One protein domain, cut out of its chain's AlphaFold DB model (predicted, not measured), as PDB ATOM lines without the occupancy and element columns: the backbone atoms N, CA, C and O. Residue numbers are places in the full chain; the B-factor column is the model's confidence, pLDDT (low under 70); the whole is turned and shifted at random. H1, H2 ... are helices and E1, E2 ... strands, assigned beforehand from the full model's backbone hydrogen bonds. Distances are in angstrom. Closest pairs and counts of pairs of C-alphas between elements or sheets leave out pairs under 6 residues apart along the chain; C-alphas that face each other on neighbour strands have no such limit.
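What this domain is: This is residues 140 to 213 of the 324 residues of the protein "FecR domain-containing protein" of Pyrinomonadaceae bacterium (UniProt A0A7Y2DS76). A two-stranded antiparallel hairpin, E1 and E2, has H1 packed on E1, while the loop of residues 181 to 201 and H3 reach toward opposite ends of the longest axis. The printed part has 74 residues with three named helices and two strands, in order H1 H2 E1 E2 H3, of mixed class. It is compact, with a radius of gyration of the C-alphas of 12.2 A, and spans 38 by 26 by 16 A.

How they stand to each other: H1, residues 142 to 149, is nearest E1, residues 165 to 170, at the C-alphas of Ser 144 and Asp 170, 5.3 A apart. H2, residues 157 to 162, only just touches H3, residues 202 to 213, with 3 pairs of C-alphas within 8 A, made by residues 203 to 207 of H3 alone; the closest, Gln 157 and Ser 206, are 6.5 A apart. E1 and E2, residues 175 to 180, form a hairpin, with N 168 and O 177 within hydrogen-bond range at 2.8 A. H1 and H2 have every O i to N i+4 pair within range, H3 4 of 8.

Where its parts are: H1 begins at C-alpha 142 (135.221, 219.095, 195.324). E1 measures 15.4 A, E2 16.0 A and H3 16.8 A, first to last C-alpha; H3 ends at C-alpha 213 (153.256, 234.541, 194.415).

The domain as a whole: The C-alphas farthest apart, of Tyr 189 and Ser 212, are 40.0 A apart. The printed part has no cut; the link E2 to H3 is long. Residues 150 to 163, 183 to 184 and 203 to 213 have pLDDT under 70.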
ATOM      1  N   LEU A 140     127.265 219.692 196.089       90.19
ATOM      2  CA  LEU A 140     128.491 220.209 195.487       90.19
ATOM      3  C   LEU A 140     129.648 219.221 195.656       90.19
ATOM      4  O   LEU A 140     129.862 218.616 196.717       90.19
ATOM      5  N   LYS A 141     130.420 219.052 194.586       90.38
ATOM      6  CA  LYS A 141     131.594 218.180 194.569       90.38
ATOM      7  C   LYS A 141     132.867 219.004 194.563       90.38
ATOM      8  O   LYS A 141     132.957 220.031 193.899       90.38
ATOM      9  N   ARG A 142     133.893 218.474 195.232       87.94
ATOM     10  CA  ARG A 142     135.221 219.095 195.324       87.94
ATOM     11  C   ARG A 142     135.789 219.446 193.948       87.94
ATOM     12  O   ARG A 142     136.355 220.518 193.799       87.94
ATOM     13  N   LYS A 143     135.621 218.570 192.946       87.31
ATOM     14  CA  LYS A 143     136.104 218.800 191.572       87.31
ATOM     15  C   LYS A 143     135.397 219.985 190.899       87.31
ATOM     16  O   LYS A 143     136.089 220.831 190.347       87.31
ATOM     17  N   SER A 144     134.066 220.072 190.996       86.50
ATOM     18  CA  SER A 144     133.275 221.197 190.462       86.50
ATOM     19  C   SER A 144     133.713 222.518 191.092       86.50
ATOM     20  O   SER A 144     134.082 223.456 190.393       86.50
ATOM     21  N   VAL A 145     133.784 222.540 192.424       86.62
ATOM     22  CA  VAL A 145     134.203 223.712 193.195       86.62
ATOM     23  C   VAL A 145     135.632 224.123 192.844       86.62
ATOM     24  O   VAL A 145     135.868 225.278 192.521       86.62
ATOM     25  N   LYS A 146     136.591 223.189 192.831       82.44
ATOM     26  CA  LYS A 146     137.977 223.499 192.453       82.44
ATOM     27  C   LYS A 146     138.068 224.067 191.043       82.44
ATOM     28  O   LYS A 146     138.749 225.063 190.867       82.44
ATOM     29  N   ARG A 147     137.379 223.471 190.064       81.31
ATOM     30  CA  ARG A 147     137.397 223.946 188.673       81.31
ATOM     31  C   ARG A 147     136.783 225.338 188.540       81.31
ATOM     32  O   ARG A 147     137.348 226.169 187.849       81.31
ATOM     33  N   SER A 148     135.664 225.589 189.218       81.06
ATOM     34  CA  SER A 148     134.990 226.892 189.185       81.06
ATOM     35  C   SER A 148     135.793 228.009 189.850       81.06
ATOM     36  O   SER A 148     135.524 229.174 189.581       81.06
ATOM     37  N   LEU A 149     136.699 227.671 190.768       78.06
ATOM     38  CA  LEU A 149     137.390 228.641 191.619       78.06
ATOM     39  C   LEU A 149     138.899 228.711 191.334       78.06
ATOM     40  O   LEU A 149     139.604 229.512 191.944       78.06
ATOM     41  N   PHE A 150     139.409 227.884 190.418       65.81
ATOM     42  CA  PHE A 150     140.813 227.887 190.017       65.81
ATOM     43  C   PHE A 150     141.164 229.220 189.342       65.81
ATOM     44  O   PHE A 150     140.469 229.638 188.422       65.81
ATOM     45  N   GLY A 151     142.211 229.902 189.817       57.78
ATOM     46  CA  GLY A 151     142.600 231.231 189.321       57.78
ATOM     47  C   GLY A 151     141.699 232.388 189.774       57.78
ATOM     48  O   GLY A 151     141.916 233.523 189.363       57.78
ATOM     49  N   SER A 152     140.699 232.138 190.630       66.44
ATOM     50  CA  SER A 152     139.801 233.190 191.109       66.44
ATOM     51  C   SER A 152     140.480 234.082 192.152       66.44
ATOM     52  O   SER A 152     140.853 233.626 193.236       66.44
ATOM     53  N   SER A 153     140.546 235.386 191.870       62.56
ATOM     54  CA  SER A 153     140.963 236.426 192.826       62.56
ATOM     55  C   SER A 153     140.030 236.547 194.038       62.56
ATOM     56  O   SER A 153     140.397 237.168 195.039       62.56
ATOM     57  N   ALA A 154     138.855 235.900 193.995       60.28
ATOM     58  CA  ALA A 154     137.928 235.816 195.118       60.28
ATOM     59  C   ALA A 154     138.527 235.082 196.336       60.28
ATOM     60  O   ALA A 154     138.007 235.234 197.440       60.28
ATOM     61  N   PHE A 155     139.627 234.336 196.155       61.12
ATOM     62  CA  PHE A 155     140.374 233.629 197.202       61.12
ATOM     63  C   PHE A 155     141.651 234.366 197.630       61.12
ATOM     64  O   PHE A 155     142.741 233.797 197.610       61.12
ATOM     65  N   ASN A 156     141.533 235.625 198.053       61.22
ATOM     66  CA  ASN A 156     142.575 236.249 198.873       61.22
ATOM     67  C   ASN A 156     142.202 236.149 200.359       61.22
ATOM     68  O   ASN A 156     141.016 236.111 200.691       61.22
ATOM     69  N   GLN A 157     143.207 236.102 201.243       57.44
ATOM     70  CA  GLN A 157     142.999 235.873 202.681       57.44
ATOM     71  C   GLN A 157     141.968 236.841 203.279       57.44
ATOM     72  O   GLN A 157     141.092 236.443 204.041       57.44
ATOM     73  N   ARG A 158     141.999 238.119 202.889       60.19
ATOM     74  CA  ARG A 158     141.054 239.112 203.411       60.19
ATOM     75  C   ARG A 158     139.609 238.774 203.023       60.19
ATOM     76  O   ARG A 158     138.720 238.840 203.866       60.19
ATOM     77  N   ASN A 159     139.364 238.350 201.787       62.91
ATOM     78  CA  ASN A 159     138.018 238.019 201.333       62.91
ATOM     79  C   ASN A 159     137.498 236.705 201.941       62.91
ATOM     80  O   ASN A 159     136.347 236.642 202.355       62.91
ATOM     81  N   THR A 160     138.329 235.666 202.072       62.78
ATOM     82  CA  THR A 160     137.895 234.379 202.648       62.78
ATOM     83  C   THR A 160     137.586 234.439 204.143       62.78
ATOM     84  O   THR A 160     136.728 233.687 204.601       62.78
ATOM     85  N   TYR A 161     138.234 235.323 204.909       60.38
ATOM     86  CA  TYR A 161     137.959 235.473 206.345       60.38
ATOM     87  C   TYR A 161     136.819 236.455 206.662       60.38
ATOM     88  O   TYR A 161     136.122 236.257 207.657       60.38
ATOM     89  N   PHE A 162     136.603 237.485 205.832       58.50
ATOM     90  CA  PHE A 162     135.625 238.551 206.109       58.50
ATOM     91  C   PHE A 162     134.422 238.586 205.147       58.50
ATOM     92  O   PHE A 162     133.444 239.284 205.417       58.50
ATOM     93  N   GLY A 163     134.462 237.830 204.048       67.62
ATOM     94  CA  GLY A 163     133.405 237.766 203.039       67.62
ATOM     95  C   GLY A 163     132.278 236.782 203.370       67.62
ATOM     96  O   GLY A 163     132.394 235.912 204.236       67.62
ATOM     97  N   SER A 164     131.160 236.900 202.649       75.38
ATOM     98  CA  SER A 164     129.997 236.014 202.807       75.38
ATOM     99  C   SER A 164     130.227 234.637 202.166       75.38
ATOM    100  O   SER A 164     129.930 233.601 202.772       75.38
ATOM    101  N   GLY A 165     130.812 234.601 200.969       83.62
ATOM    102  CA  GLY A 165     131.070 233.383 200.211       83.62
ATOM    103  C   GLY A 165     131.382 233.661 198.745       83.62
ATOM    104  O   GLY A 165     131.626 234.799 198.357       83.62
ATOM    105  N   VAL A 166     131.322 232.616 197.920       86.06
ATOM    106  CA  VAL A 166     131.476 232.692 196.456       86.06
ATOM    107  C   VAL A 166     130.373 231.930 195.741       86.06
ATOM    108  O   VAL A 166     129.772 231.005 196.290       86.06
ATOM    109  N   TRP A 167     130.134 232.291 194.485       88.44
ATOM    110  CA  TRP A 167     129.398 231.452 193.552       88.44
ATOM    111  C   TRP A 167     130.335 230.387 192.979       88.44
ATOM    112  O   TRP A 167     131.363 230.709 192.393       88.44
ATOM    113  N   ALA A 168     129.984 229.116 193.148       89.38
ATOM    114  CA  ALA A 168     130.692 227.992 192.550       89.38
ATOM    115  C   ALA A 168     129.803 227.342 191.488       89.38
ATOM    116  O   ALA A 168     128.718 226.849 191.798       89.38
ATOM    117  N   PHE A 169     130.259 227.327 190.242       88.94
ATOM    118  CA  PHE A 169     129.580 226.654 189.145       88.94
ATOM    119  C   PHE A 169     129.656 225.132 189.313       88.94
ATOM    120  O   PHE A 169     130.746 224.571 189.478       88.94
ATOM    121  N   ASP A 170     128.507 224.453 189.258       88.31
ATOM    122  CA  ASP A 170     128.461 222.994 189.163       88.31
ATOM    123  C   ASP A 170     128.136 222.562 187.724       88.31
ATOM    124  O   ASP A 170     126.978 222.637 187.307       88.31
ATOM    125  N   PRO A 171     129.117 222.056 186.953       86.19
ATOM    126  CA  PRO A 171     128.903 221.689 185.554       86.19
ATOM    127  C   PRO A 171     127.895 220.551 185.367       86.19
ATOM    128  O   PRO A 171     127.383 220.372 184.273       86.19
ATOM    129  N   ARG A 172     127.592 219.774 186.414       84.88
ATOM    130  CA  ARG A 172     126.592 218.697 186.330       84.88
ATOM    131  C   ARG A 172     125.169 219.211 186.289       84.88
ATOM    132  O   ARG A 172     124.292 218.529 185.778       84.88
ATOM    133  N   THR A 173     124.938 220.356 186.915       83.06
ATOM    134  CA  THR A 173     123.607 220.936 187.026       83.06
ATOM    135  C   THR A 173     123.463 222.201 186.189       83.06
ATOM    136  O   THR A 173     122.348 222.676 186.021       83.06
ATOM    137  N   GLY A 174     124.569 222.734 185.657       86.50
ATOM    138  CA  GLY A 174     124.573 223.888 184.760       86.50
ATOM    139  C   GLY A 174     124.296 225.220 185.458       86.50
ATOM    140  O   GLY A 174     123.983 226.196 184.787       86.50
ATOM    141  N   PHE A 175     124.393 225.288 186.790       86.62
ATOM    142  CA  PHE A 175     124.115 226.515 187.538       86.62
ATOM    143  C   PHE A 175     125.130 226.784 188.650       86.62
ATOM    144  O   PHE A 175     125.814 225.889 189.156       86.62
ATOM    145  N   TYR A 176     125.200 228.051 189.053       89.44
ATOM    146  CA  TYR A 176     126.001 228.496 190.182       89.44
ATOM    147  C   TYR A 176     125.321 228.152 191.505       89.44
ATOM    148  O   TYR A 176     124.149 228.446 191.734       89.44
ATOM    149  N   CYS A 177     126.082 227.547 192.407       90.38
ATOM    150  CA  CYS A 177     125.684 227.275 193.775       90.38
ATOM    151  C   CYS A 177     126.467 228.173 194.722       90.38
ATOM    152  O   CYS A 177     127.685 228.312 194.604       90.38
ATOM    153  N   TYR A 178     125.790 228.721 195.720       90.62
ATOM    154  CA  TYR A 178     126.473 229.468 196.763       90.62
ATOM    155  C   TYR A 178     127.352 228.550 197.618       90.62
ATOM    156  O   TYR A 178     126.886 227.528 198.136       90.62
ATOM    157  N   LEU A 179     128.610 228.944 197.802       90.00
ATOM    158  CA  LEU A 179     129.578 228.316 198.687       90.00
ATOM    159  C   LEU A 179     129.996 229.322 199.778       90.00
ATOM    160  O   LEU A 179     130.805 230.210 199.510       90.00
ATOM    161  N   PRO A 180     129.468 229.201 201.007       88.19
ATOM    162  CA  PRO A 180     129.787 230.113 202.098       88.19
ATOM    163  C   PRO A 180     131.233 229.967 202.578       88.19
ATOM    164  O   PRO A 180     131.818 228.877 202.549       88.19
ATOM    165  N   PHE A 181     131.774 231.068 203.099       80.06
ATOM    166  CA  PHE A 181     133.115 231.107 203.674       80.06
ATOM    167  C   PHE A 181     133.189 230.657 205.141       80.06
ATOM    168  O   PHE A 181     134.261 230.282 205.582       80.06
ATOM    169  N   GLY A 182     132.078 230.616 205.891       70.00
ATOM    170  CA  GLY A 182     132.037 230.242 207.319       70.00
ATOM    171  C   GLY A 182     131.679 228.775 207.635       70.00
ATOM    172  O   GLY A 182     131.095 228.058 206.819       70.00
ATOM    173  N   TYR A 183     131.980 228.330 208.866       54.38
ATOM    174  CA  TYR A 183     131.969 226.912 209.278       54.38
ATOM    175  C   TYR A 183     130.599 226.216 209.386       54.38
ATOM    176  O   TYR A 183     130.543 224.990 209.417       54.38
ATOM    177  N   SER A 184     129.474 226.926 209.385       56.16
ATOM    178  CA  SER A 184     128.146 226.299 209.278       56.16
ATOM    179  C   SER A 184     127.089 227.341 208.922       56.16
ATOM    180  O   SER A 184     126.438 227.943 209.772       56.16
ATOM    181  N   GLY A 185     126.931 227.589 207.625       75.50
ATOM    182  CA  GLY A 185     125.944 228.545 207.136       75.50
ATOM    183  C   GLY A 185     124.523 227.987 207.193       75.50
ATOM    184  O   GLY A 185     124.272 226.828 206.853       75.50
ATOM    185  N   ARG A 186     123.563 228.833 207.560       88.38
ATOM    186  CA  ARG A 186     122.166 228.662 207.148       88.38
ATOM    187  C   ARG A 186     121.839 229.700 206.083       88.38
ATOM    188  O   ARG A 186     122.382 230.805 206.120       88.38
ATOM    189  N   SER A 187     120.928 229.364 205.179       92.12
ATOM    190  CA  SER A 187     120.264 230.357 204.340       92.12
ATOM    191  C   SER A 187     119.519 231.379 205.204       92.12
ATOM    192  O   SER A 187     119.153 231.062 206.349       92.12
ATOM    193  N   PRO A 188     119.261 232.608 204.729       93.19
ATOM    194  CA  PRO A 188     118.380 233.529 205.426       93.19
ATOM    195  C   PRO A 188     117.025 232.885 205.749       93.19
ATOM    196  O   PRO A 188     116.563 233.003 206.887       93.19
ATOM    197  N   TYR A 189     116.484 232.054 204.855       94.88
ATOM    198  CA  TYR A 189     115.298 231.224 205.119       94.88
ATOM    199  C   TYR A 189     115.458 230.141 206.203       94.88
ATOM    200  O   TYR A 189     114.457 229.620 206.708       94.88
ATOM    201  N   GLY A 190     116.692 229.827 206.598       93.62
ATOM    202  CA  GLY A 190     117.040 228.944 207.710       93.62
ATOM    203  C   GLY A 190     117.481 227.535 207.309       93.62
ATOM    204  O   GLY A 190     117.706 226.718 208.207       93.62
ATOM    205  N   PHE A 191     117.615 227.243 206.012       95.12
ATOM    206  CA  PHE A 191     118.039 225.931 205.517       95.12
ATOM    207  C   PHE A 191     119.546 225.737 205.681       95.12
ATOM    208  O   PHE A 191     120.317 226.671 205.488       95.12
ATOM    209  N   ARG A 192     119.984 224.533 206.057       92.69
ATOM    210  CA  ARG A 192     121.403 224.234 206.293       92.69
ATOM    211  C   ARG A 192     122.182 224.213 204.976       92.69
ATOM    212  O   ARG A 192     121.798 223.498 204.057       92.69
ATOM    213  N   LEU A 193     123.300 224.936 204.928       91.50
ATOM    214  CA  LEU A 193     124.302 224.837 203.869       91.50
ATOM    215  C   LEU A 193     125.400 223.882 204.338       91.50
ATOM    216  O   LEU A 193     126.155 224.184 205.262       91.50
ATOM    217  N   SER A 194     125.435 222.690 203.749       90.31
ATOM    218  CA  SER A 194     126.314 221.601 204.191       90.31
ATOM    219  C   SER A 194     127.730 221.692 203.631       90.31
ATOM    220  O   SER A 194     128.617 221.007 204.136       90.31
ATOM    221  N   ARG A 195     127.949 222.494 202.583       90.00
ATOM    222  CA  ARG A 195     129.263 222.712 201.969       90.00
ATOM    223  C   ARG A 195     129.677 224.158 202.145       90.00
ATOM    224  O   ARG A 195     128.871 225.062 201.952       90.00
ATOM    225  N   ASN A 196     130.937 224.339 202.510       88.19
ATOM    226  CA  ASN A 196     131.620 225.615 202.685       88.19
ATOM    227  C   ASN A 196     133.075 225.454 202.212       88.19
ATOM    228  O   ASN A 196     133.504 224.344 201.877       88.19
ATOM    229  N   ILE A 197     133.840 226.541 202.175       82.38
ATOM    230  CA  ILE A 197     135.241 226.498 201.717       82.38
ATOM    231  C   ILE A 197     136.145 225.601 202.571       82.38
ATOM    232  O   ILE A 197     137.084 225.005 202.041       82.38
ATOM    233  N   TYR A 198     135.856 225.461 203.868       80.75
ATOM    234  CA  TYR A 198     136.638 224.632 204.786       80.75
ATOM    235  C   TYR A 198     136.407 223.145 204.540       80.75
ATOM    236  O   TYR A 198     137.347 222.360 204.594       80.75
ATOM    237  N   TYR A 199     135.184 222.758 204.171       85.94
ATOM    238  CA  TYR A 199     134.854 221.378 203.814       85.94
ATOM    239  C   TYR A 199     135.731 220.849 202.666       85.94
ATOM    240  O   TYR A 199     136.054 219.663 202.610       85.94
ATOM    241  N   TYR A 200     136.134 221.725 201.744       84.62
ATOM    242  CA  TYR A 200     137.017 221.375 200.631       84.62
ATOM    243  C   TYR A 200     138.481 221.746 200.865       84.62
ATOM    244  O   TYR A 200     139.270 221.654 199.920       84.62
ATOM    245  N   ASP A 201     138.866 222.124 202.085       78.81
ATOM    246  CA  ASP A 201     140.234 222.532 202.407       78.81
ATOM    247  C   ASP A 201     140.772 223.590 201.415       78.81
ATOM    248  O   ASP A 201     141.858 223.490 200.843       78.81
ATOM    249  N   LEU A 202     139.920 224.568 201.086       75.06
ATOM    250  CA  LEU A 202     140.267 225.661 200.171       75.06
ATOM    251  C   LEU A 202     140.780 226.886 200.926       75.06
ATOM    252  O   LEU A 202     141.565 227.653 200.376       75.06
ATOM    253  N   ALA A 203     140.389 227.039 202.193       65.25
ATOM    254  CA  ALA A 203     140.858 228.125 203.047       65.25
ATOM    255  C   ALA A 203     142.376 228.042 203.287       65.25
ATOM    256  O   ALA A 203     143.088 229.014 203.052       65.25
ATOM    257  N   VAL A 204     142.895 226.861 203.642       57.22
ATOM    258  CA  VAL A 204     144.330 226.649 203.907       57.22
ATOM    259  C   VAL A 204     145.163 226.799 202.631       57.22
ATOM    260  O   VAL A 204     146.229 227.403 202.645       57.22
ATOM    261  N   ARG A 205     144.667 226.337 201.478       55.88
ATOM    262  CA  ARG A 205     145.380 226.524 200.202       55.88
ATOM    263  C   ARG A 205     145.489 227.986 199.773       55.88
ATOM    264  O   ARG A 205     146.512 228.338 199.199       55.88
ATOM    265  N   SER A 206     144.500 228.834 200.073       53.47
ATOM    266  CA  SER A 206     144.616 230.280 199.809       53.47
ATOM    267  C   SER A 206     145.752 230.937 200.609       53.47
ATOM    268  O   SER A 206     146.388 231.868 200.119       53.47
ATOM    269  N   TYR A 207     146.074 230.398 201.793       48.84
ATOM    270  CA  TYR A 207     147.204 230.845 202.609       48.84
ATOM    271  C   TYR A 207     148.556 230.526 201.948       48.84
ATOM    272  O   TYR A 207     149.416 231.400 201.860       48.84
ATOM    273  N   TYR A 208     148.720 229.311 201.411       46.72
ATOM    274  CA  TYR A 208     149.981 228.877 200.796       46.72
ATOM    275  C   TYR A 208     150.189 229.386 199.360       46.72
ATOM    276  O   TYR A 208     151.303 229.758 199.006       46.72
ATOM    277  N   TYR A 209     149.135 229.469 198.539       49.28
ATOM    278  CA  TYR A 209     149.264 229.898 197.135       49.28
ATOM    279  C   TYR A 209     149.671 231.377 196.998       49.28
ATOM    280  O   TYR A 209     150.315 231.746 196.018       49.28
ATOM    281  N   GLN A 210     149.337 232.225 197.983       48.66
ATOM    282  CA  GLN A 210     149.794 233.618 197.990       48.66
ATOM    283  C   GLN A 210     151.257 233.771 198.414       48.66
ATOM    284  O   GLN A 210     151.918 234.629 197.839       48.66
ATOM    285  N   GLN A 211     151.802 232.933 199.308       42.06
ATOM    286  CA  GLN A 211     153.242 232.981 199.625       42.06
ATOM    287  C   GLN A 211     154.103 232.651 198.400       42.06
ATOM    288  O   GLN A 211     155.121 233.296 198.160       42.06
ATOM    289  N   SER A 212     153.655 231.707 197.568       44.78
ATOM    290  CA  SER A 212     154.339 231.353 196.318       44.78
ATOM    291  C   SER A 212     154.342 232.482 195.278       44.78
ATOM    292  O   SER A 212     155.245 232.532 194.448       44.78
ATOM    293  N   TYR A 213     153.362 233.394 195.327       43.31
ATOM    294  CA  TYR A 213     153.256 234.541 194.415       43.31
ATOM    295  C   TYR A 213     153.840 235.839 194.993       43.31
ATOM    296  O   TYR A 213     154.311 236.683 194.236       43.31
TER     297      TYR A 213